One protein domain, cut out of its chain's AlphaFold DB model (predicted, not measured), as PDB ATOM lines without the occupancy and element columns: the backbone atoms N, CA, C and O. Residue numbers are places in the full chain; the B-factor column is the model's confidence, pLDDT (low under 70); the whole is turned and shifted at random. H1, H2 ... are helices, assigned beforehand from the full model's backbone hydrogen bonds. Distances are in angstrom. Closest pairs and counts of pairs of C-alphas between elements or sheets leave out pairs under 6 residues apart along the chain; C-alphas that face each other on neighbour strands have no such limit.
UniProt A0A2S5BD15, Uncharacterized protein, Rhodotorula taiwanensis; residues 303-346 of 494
ATOM      1  N   SER A 303      22.737 -32.530 -29.571       83.25
ATOM      2  CA  SER A 303      21.385 -32.592 -28.996       83.25
ATOM      3  C   SER A 303      21.296 -31.915 -27.621       83.25
ATOM      4  O   SER A 303      20.353 -31.169 -27.367       83.25
ATOM      5  N   VAL A 304      22.314 -32.091 -26.771       89.00
ATOM      6  CA  VAL A 304      22.413 -31.459 -25.449       89.00
ATOM      7  C   VAL A 304      22.638 -29.958 -25.592       89.00
ATOM      8  O   VAL A 304      21.948 -29.192 -24.936       89.00
ATOM      9  N   SER A 305      23.518 -29.524 -26.497       91.94
ATOM     10  CA  SER A 305      23.727 -28.105 -26.819       91.94
ATOM     11  C   SER A 305      22.449 -27.453 -27.355       91.94
ATOM     12  O   SER A 305      22.076 -26.353 -26.950       91.94
ATOM     13  N   ARG A 306      21.697 -28.163 -28.208       89.31
ATOM     14  CA  ARG A 306      20.389 -27.701 -28.685       89.31
ATOM     15  C   ARG A 306      19.374 -27.601 -27.549       89.31
ATOM     16  O   ARG A 306      18.650 -26.612 -27.492       89.31
ATOM     17  N   LEU A 307      19.302 -28.591 -26.660       89.44
ATOM     18  CA  LEU A 307      18.428 -28.551 -25.485       89.44
ATOM     19  C   LEU A 307      18.818 -27.430 -24.523       89.44
ATOM     20  O   LEU A 307      17.933 -26.741 -24.036       89.44
ATOM     21  N   ASP A 308      20.108 -27.200 -24.302       90.81
ATOM     22  CA  ASP A 308      20.622 -26.106 -23.477       90.81
ATOM     23  C   ASP A 308      20.286 -24.740 -24.086       90.81
ATOM     24  O   ASP A 308      19.805 -23.838 -23.401       90.81
ATOM     25  N   HIS A 309      20.402 -24.603 -25.409       91.06
ATOM     26  CA  HIS A 309      19.947 -23.411 -26.115       91.06
ATOM     27  C   HIS A 309      18.426 -23.219 -25.993       91.06
ATOM     28  O   HIS A 309      17.963 -22.115 -25.710       91.06
ATOM     29  N   LEU A 310      17.633 -24.285 -26.141       88.00
ATOM     30  CA  LEU A 310      16.180 -24.239 -25.951       88.00
ATOM     31  C   LEU A 310      15.798 -23.907 -24.504       88.00
ATOM     32  O   LEU A 310      14.884 -23.115 -24.294       88.00
ATOM     33  N   LEU A 311      16.511 -24.443 -23.512       88.12
ATOM     34  CA  LEU A 311      16.349 -24.096 -22.102       88.12
ATOM     35  C   LEU A 311      16.738 -22.641 -21.849       88.12
ATOM     36  O   LEU A 311      16.029 -21.939 -21.137       88.12
ATOM     37  N   THR A 312      17.794 -22.141 -22.482       88.88
ATOM     38  CA  THR A 312      18.193 -20.730 -22.408       88.88
ATOM     39  C   THR A 312      17.116 -19.815 -23.001       88.88
ATOM     40  O   THR A 312      16.807 -18.770 -22.439       88.88
ATOM     41  N   LEU A 313      16.473 -20.222 -24.097       83.31
ATOM     42  CA  LEU A 313      15.347 -19.487 -24.679       83.31
ATOM     43  C   LEU A 313      14.079 -19.574 -23.817       83.31
ATOM     44  O   LEU A 313      13.347 -18.592 -23.701       83.31
ATOM     45  N   LEU A 314      13.824 -20.725 -23.191       77.31
ATOM     46  CA  LEU A 314      12.666 -20.941 -22.321       77.31
ATOM     47  C   LEU A 314      12.810 -20.216 -20.973       77.31
ATOM     48  O   LEU A 314      11.827 -19.753 -20.403       77.31
ATOM     49  N   THR A 315      14.035 -20.091 -20.469       82.44
ATOM     50  CA  THR A 315      14.355 -19.380 -19.222       82.44
ATOM     51  C   THR A 315      14.363 -17.863 -19.391       82.44
ATOM     52  O   THR A 315      14.386 -17.139 -18.396       82.44
ATOM     53  N   GLN A 316      14.275 -17.351 -20.624       85.56
ATOM     54  CA  GLN A 316      14.084 -15.929 -20.879       85.56
ATOM     55  C   GLN A 316      12.579 -15.580 -20.919       85.56
ATOM     56  O   GLN A 316      11.903 -15.835 -21.921       85.56
ATOM     57  N   PRO A 317      12.028 -14.911 -19.885       78.56
ATOM     58  CA  PRO A 317      10.581 -14.688 -19.757       78.56
ATOM     59  C   PRO A 317       9.992 -13.850 -20.903       78.56
ATOM     60  O   PRO A 317       8.859 -14.065 -21.325       78.56
ATOM     61  N   ARG A 318      10.786 -12.942 -21.490       81.00
ATOM     62  CA  ARG A 318      10.353 -12.116 -22.631       81.00
ATOM     63  C   ARG A 318      10.100 -12.924 -23.907       81.00
ATOM     64  O   ARG A 318       9.246 -12.539 -24.708       81.00
ATOM     65  N   HIS A 319      10.822 -14.027 -24.108       78.88
ATOM     66  CA  HIS A 319      10.634 -14.886 -25.275       78.88
ATOM     67  C   HIS A 319       9.386 -15.757 -25.119       78.88
ATOM     68  O   HIS A 319       8.642 -15.883 -26.087       78.88
ATOM     69  N   LEU A 320       9.075 -16.240 -23.912       80.81
ATOM     70  CA  LEU A 320       7.812 -16.937 -23.649       80.81
ATOM     71  C   LEU A 320       6.591 -16.038 -23.836       80.81
ATOM     72  O   LEU A 320       5.621 -16.470 -24.449       80.81
ATOM     73  N   ASP A 321       6.642 -14.780 -23.398       83.44
ATOM     74  CA  ASP A 321       5.534 -13.844 -23.614       83.44
ATOM     75  C   ASP A 321       5.342 -13.508 -25.100       83.44
ATOM     76  O   ASP A 321       4.211 -13.421 -25.587       83.44
ATOM     77  N   SER A 322       6.438 -13.354 -25.850       85.25
ATOM     78  CA  SER A 322       6.401 -13.135 -27.302       85.25
ATOM     79  C   SER A 322       5.857 -14.358 -28.047       85.25
ATOM     80  O   SER A 322       4.970 -14.228 -28.895       85.25
ATOM     81  N   ILE A 323       6.330 -15.556 -27.692       83.69
ATOM     82  CA  ILE A 323       5.866 -16.823 -28.265       83.69
ATOM     83  C   ILE A 323       4.405 -17.065 -27.885       83.69
ATOM     84  O   ILE A 323       3.611 -17.358 -28.764       83.69
ATOM     85  N   SER A 324       4.001 -16.858 -26.632       85.12
ATOM     86  CA  SER A 324       2.611 -17.004 -26.179       85.12
ATOM     87  C   SER A 324       1.670 -16.048 -26.912       85.12
ATOM     88  O   SER A 324       0.584 -16.454 -27.322       85.12
ATOM     89  N   ARG A 325       2.082 -14.796 -27.161       87.56
ATOM     90  CA  ARG A 325       1.309 -13.858 -27.993       87.56
ATOM     91  C   ARG A 325       1.186 -14.351 -29.432       87.56
ATOM     92  O   ARG A 325       0.082 -14.350 -29.961       87.56
ATOM     93  N   ARG A 326       2.283 -14.804 -30.049       86.25
ATOM     94  CA  ARG A 326       2.263 -15.352 -31.418       86.25
ATOM     95  C   ARG A 326       1.435 -16.629 -31.514       86.25
ATOM     96  O   ARG A 326       0.655 -16.751 -32.441       86.25
ATOM     97  N   VAL A 327       1.545 -17.534 -30.546       92.38
ATOM     98  CA  VAL A 327       0.741 -18.760 -30.458       92.38
ATOM     99  C   VAL A 327      -0.729 -18.416 -30.261       92.38
ATOM    100  O   VAL A 327      -1.555 -19.000 -30.938       92.38
ATOM    101  N   LYS A 328      -1.087 -17.430 -29.429       93.69
ATOM    102  CA  LYS A 328      -2.482 -16.965 -29.312       93.69
ATOM    103  C   LYS A 328      -3.015 -16.385 -30.619       93.69
ATOM    104  O   LYS A 328      -4.151 -16.672 -30.974       93.69
ATOM    105  N   VAL A 329      -2.204 -15.606 -31.338       94.38
ATOM    106  CA  VAL A 329      -2.577 -15.091 -32.665       94.38
ATOM    107  C   VAL A 329      -2.751 -16.246 -33.650       94.38
ATOM    108  O   VAL A 329      -3.804 -16.341 -34.264       94.38
ATOM    109  N   LEU A 330      -1.802 -17.183 -33.718       93.00
ATOM    110  CA  LEU A 330      -1.892 -18.366 -34.575       93.00
ATOM    111  C   LEU A 330      -3.076 -19.264 -34.218       93.00
ATOM    112  O   LEU A 330      -3.735 -19.753 -35.117       93.00
ATOM    113  N   VAL A 331      -3.385 -19.463 -32.937       93.50
ATOM    114  CA  VAL A 331      -4.572 -20.209 -32.497       93.50
ATOM    115  C   VAL A 331      -5.833 -19.475 -32.933       93.50
ATOM    116  O   VAL A 331      -6.704 -20.103 -33.514       93.50
ATOM    117  N   SER A 332      -5.903 -18.152 -32.763       94.06
ATOM    118  CA  SER A 332      -7.053 -17.378 -33.240       94.06
ATOM    119  C   SER A 332      -7.178 -17.381 -34.768       94.06
ATOM    120  O   SER A 332      -8.286 -17.402 -35.295       94.06
ATOM    121  N   ASP A 333      -6.061 -17.413 -35.495       90.69
ATOM    122  CA  ASP A 333      -6.050 -17.508 -36.953       90.69
ATOM    123  C   ASP A 333      -6.411 -18.926 -37.412       90.69
ATOM    124  O   ASP A 333      -7.176 -19.074 -38.361       90.69
ATOM    125  N   LEU A 334      -5.966 -19.970 -36.708       89.06
ATOM    126  CA  LEU A 334      -6.376 -21.356 -36.939       89.06
ATOM    127  C   LEU A 334      -7.852 -21.573 -36.608       89.06
ATOM    128  O   LEU A 334      -8.527 -22.285 -37.341       89.06
ATOM    129  N   GLU A 335      -8.379 -20.939 -35.564       88.50
ATOM    130  CA  GLU A 335      -9.805 -20.937 -35.232       88.50
ATOM    131  C   GLU A 335     -10.614 -20.213 -36.308       88.50
ATOM    132  O   GLU A 335     -11.615 -20.750 -36.776       88.50
ATOM    133  N   ARG A 336     -10.140 -19.059 -36.796       88.56
ATOM    134  CA  ARG A 336     -10.749 -18.344 -37.930       88.56
ATOM    135  C   ARG A 336     -10.699 -19.152 -39.220       88.56
ATOM    136  O   ARG A 336     -11.669 -19.126 -39.972       88.56
ATOM    137  N   ILE A 337      -9.605 -19.870 -39.477       84.94
ATOM    138  CA  ILE A 337      -9.470 -20.791 -40.613       84.94
ATOM    139  C   ILE A 337     -10.388 -22.003 -40.419       84.94
ATOM    140  O   ILE A 337     -11.025 -22.446 -41.365       84.94
ATOM    141  N   HIS A 338     -10.530 -22.522 -39.202       79.62
ATOM    142  CA  HIS A 338     -11.473 -23.594 -38.889       79.62
ATOM    143  C   HIS A 338     -12.924 -23.137 -39.049       79.62
ATOM    144  O   HIS A 338     -13.746 -23.896 -39.551       79.62
ATOM    145  N   GLU A 339     -13.261 -21.907 -38.673       84.25
ATOM    146  CA  GLU A 339     -14.588 -21.326 -38.870       84.25
ATOM    147  C   GLU A 339     -14.860 -20.975 -40.326       84.25
ATOM    148  O   GLU A 339     -15.968 -21.217 -40.803       84.25
ATOM    149  N   SER A 340     -13.872 -20.461 -41.063       82.31
ATOM    150  CA  SER A 340     -13.999 -20.243 -42.505       82.31
ATOM    151  C   SER A 340     -14.133 -21.572 -43.247       82.31
ATOM    152  O   SER A 340     -14.966 -21.683 -44.142       82.31
ATOM    153  N   ARG A 341     -13.428 -22.616 -42.802       73.50
ATOM    154  CA  ARG A 341     -13.527 -23.977 -43.334       73.50
ATOM    155  C   ARG A 341     -14.840 -24.668 -42.979       73.50
ATOM    156  O   ARG A 341     -15.435 -25.299 -43.845       73.50
ATOM    157  N   ARG A 342     -15.345 -24.499 -41.752       77.44
ATOM    158  CA  ARG A 342     -16.693 -24.951 -41.356       77.44
ATOM    159  C   ARG A 342     -17.771 -24.259 -42.189       77.44
ATOM    160  O   ARG A 342     -18.715 -24.920 -42.602       77.44
ATOM    161  N   LYS A 343     -17.608 -22.965 -42.486       78.69
ATOM    162  CA  LYS A 343     -18.489 -22.218 -43.403       78.69
ATOM    163  C   LYS A 343     -18.374 -22.700 -44.857       78.69
ATOM    164  O   LYS A 343     -19.361 -22.631 -45.577       78.69
ATOM    165  N   LEU A 344     -17.209 -23.216 -45.267       74.62
ATOM    166  CA  LEU A 344     -16.969 -23.837 -46.579       74.62
ATOM    167  C   LEU A 344     -17.357 -25.329 -46.655       74.62
ATOM    168  O   LEU A 344     -17.291 -25.908 -47.735       74.62
ATOM    169  N   GLY A 345     -17.766 -25.954 -45.542       66.31
ATOM    170  CA  GLY A 345     -18.263 -27.335 -45.499       66.31
ATOM    171  C   GLY A 345     -17.216 -28.437 -45.720       66.31
ATOM    172  O   GLY A 345     -17.593 -29.590 -45.914       66.31
ATOM    173  N   ASP A 346     -15.918 -28.122 -45.689       67.75
ATOM    174  CA  ASP A 346     -14.851 -29.097 -45.944       67.75
ATOM    175  C   ASP A 346     -14.404 -29.793 -44.641       67.75
ATOM    176  O   ASP A 346     -13.903 -29.152 -43.717       67.75
TER     177      ASP A 346
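Overview. This is residues 303 to 346 of the 494 residues of an uncharacterized protein of Rhodotorula taiwanensis (UniProt A0A2S5BD15). Two helices meet near their ends in an L: a short arm, H1, turns through a tight corner into H2, a long straight arm. They make a corner and do not cross, and H2 makes most of the length. The printed part has 44 residues with two named helices, H1 then H2, and no named strand; the class is all helix. It is extended, with a radius of gyration of the C-alphas of 16.1 A, and spans 46 by 23 by 6 A, only just flat.

Along the chain. H1 is residues 303 to 314, 16.0 A long from first to last C-alpha, beginning at C-alpha 303 (21.385, -32.592, -28.996). H2 is residues 317 to 343, 38.2 A long, from C-alpha 317 (10.581, -14.688, -19.757) to C-alpha 343 (-18.489, -22.218, -43.403).

Arrangement. H1 and H2 are close but not clearly touching; their closest C-alphas, those of Leu 314 and Leu 320, are 6.4 A apart. Their lines are about perpendicular, at 89 degrees. In H1 and H2 every O i to N i+4 pair is within hydrogen-bond range.

Size, cuts and confidence. The two C-alphas farthest apart, those of Ser 305 and Gly 345, are 46.0 A apart. The printed part has no cut, and the link from H1 to H2 is tight. Mean pLDDT of the printed part is 84.9; residues 345 to 346 are under 70.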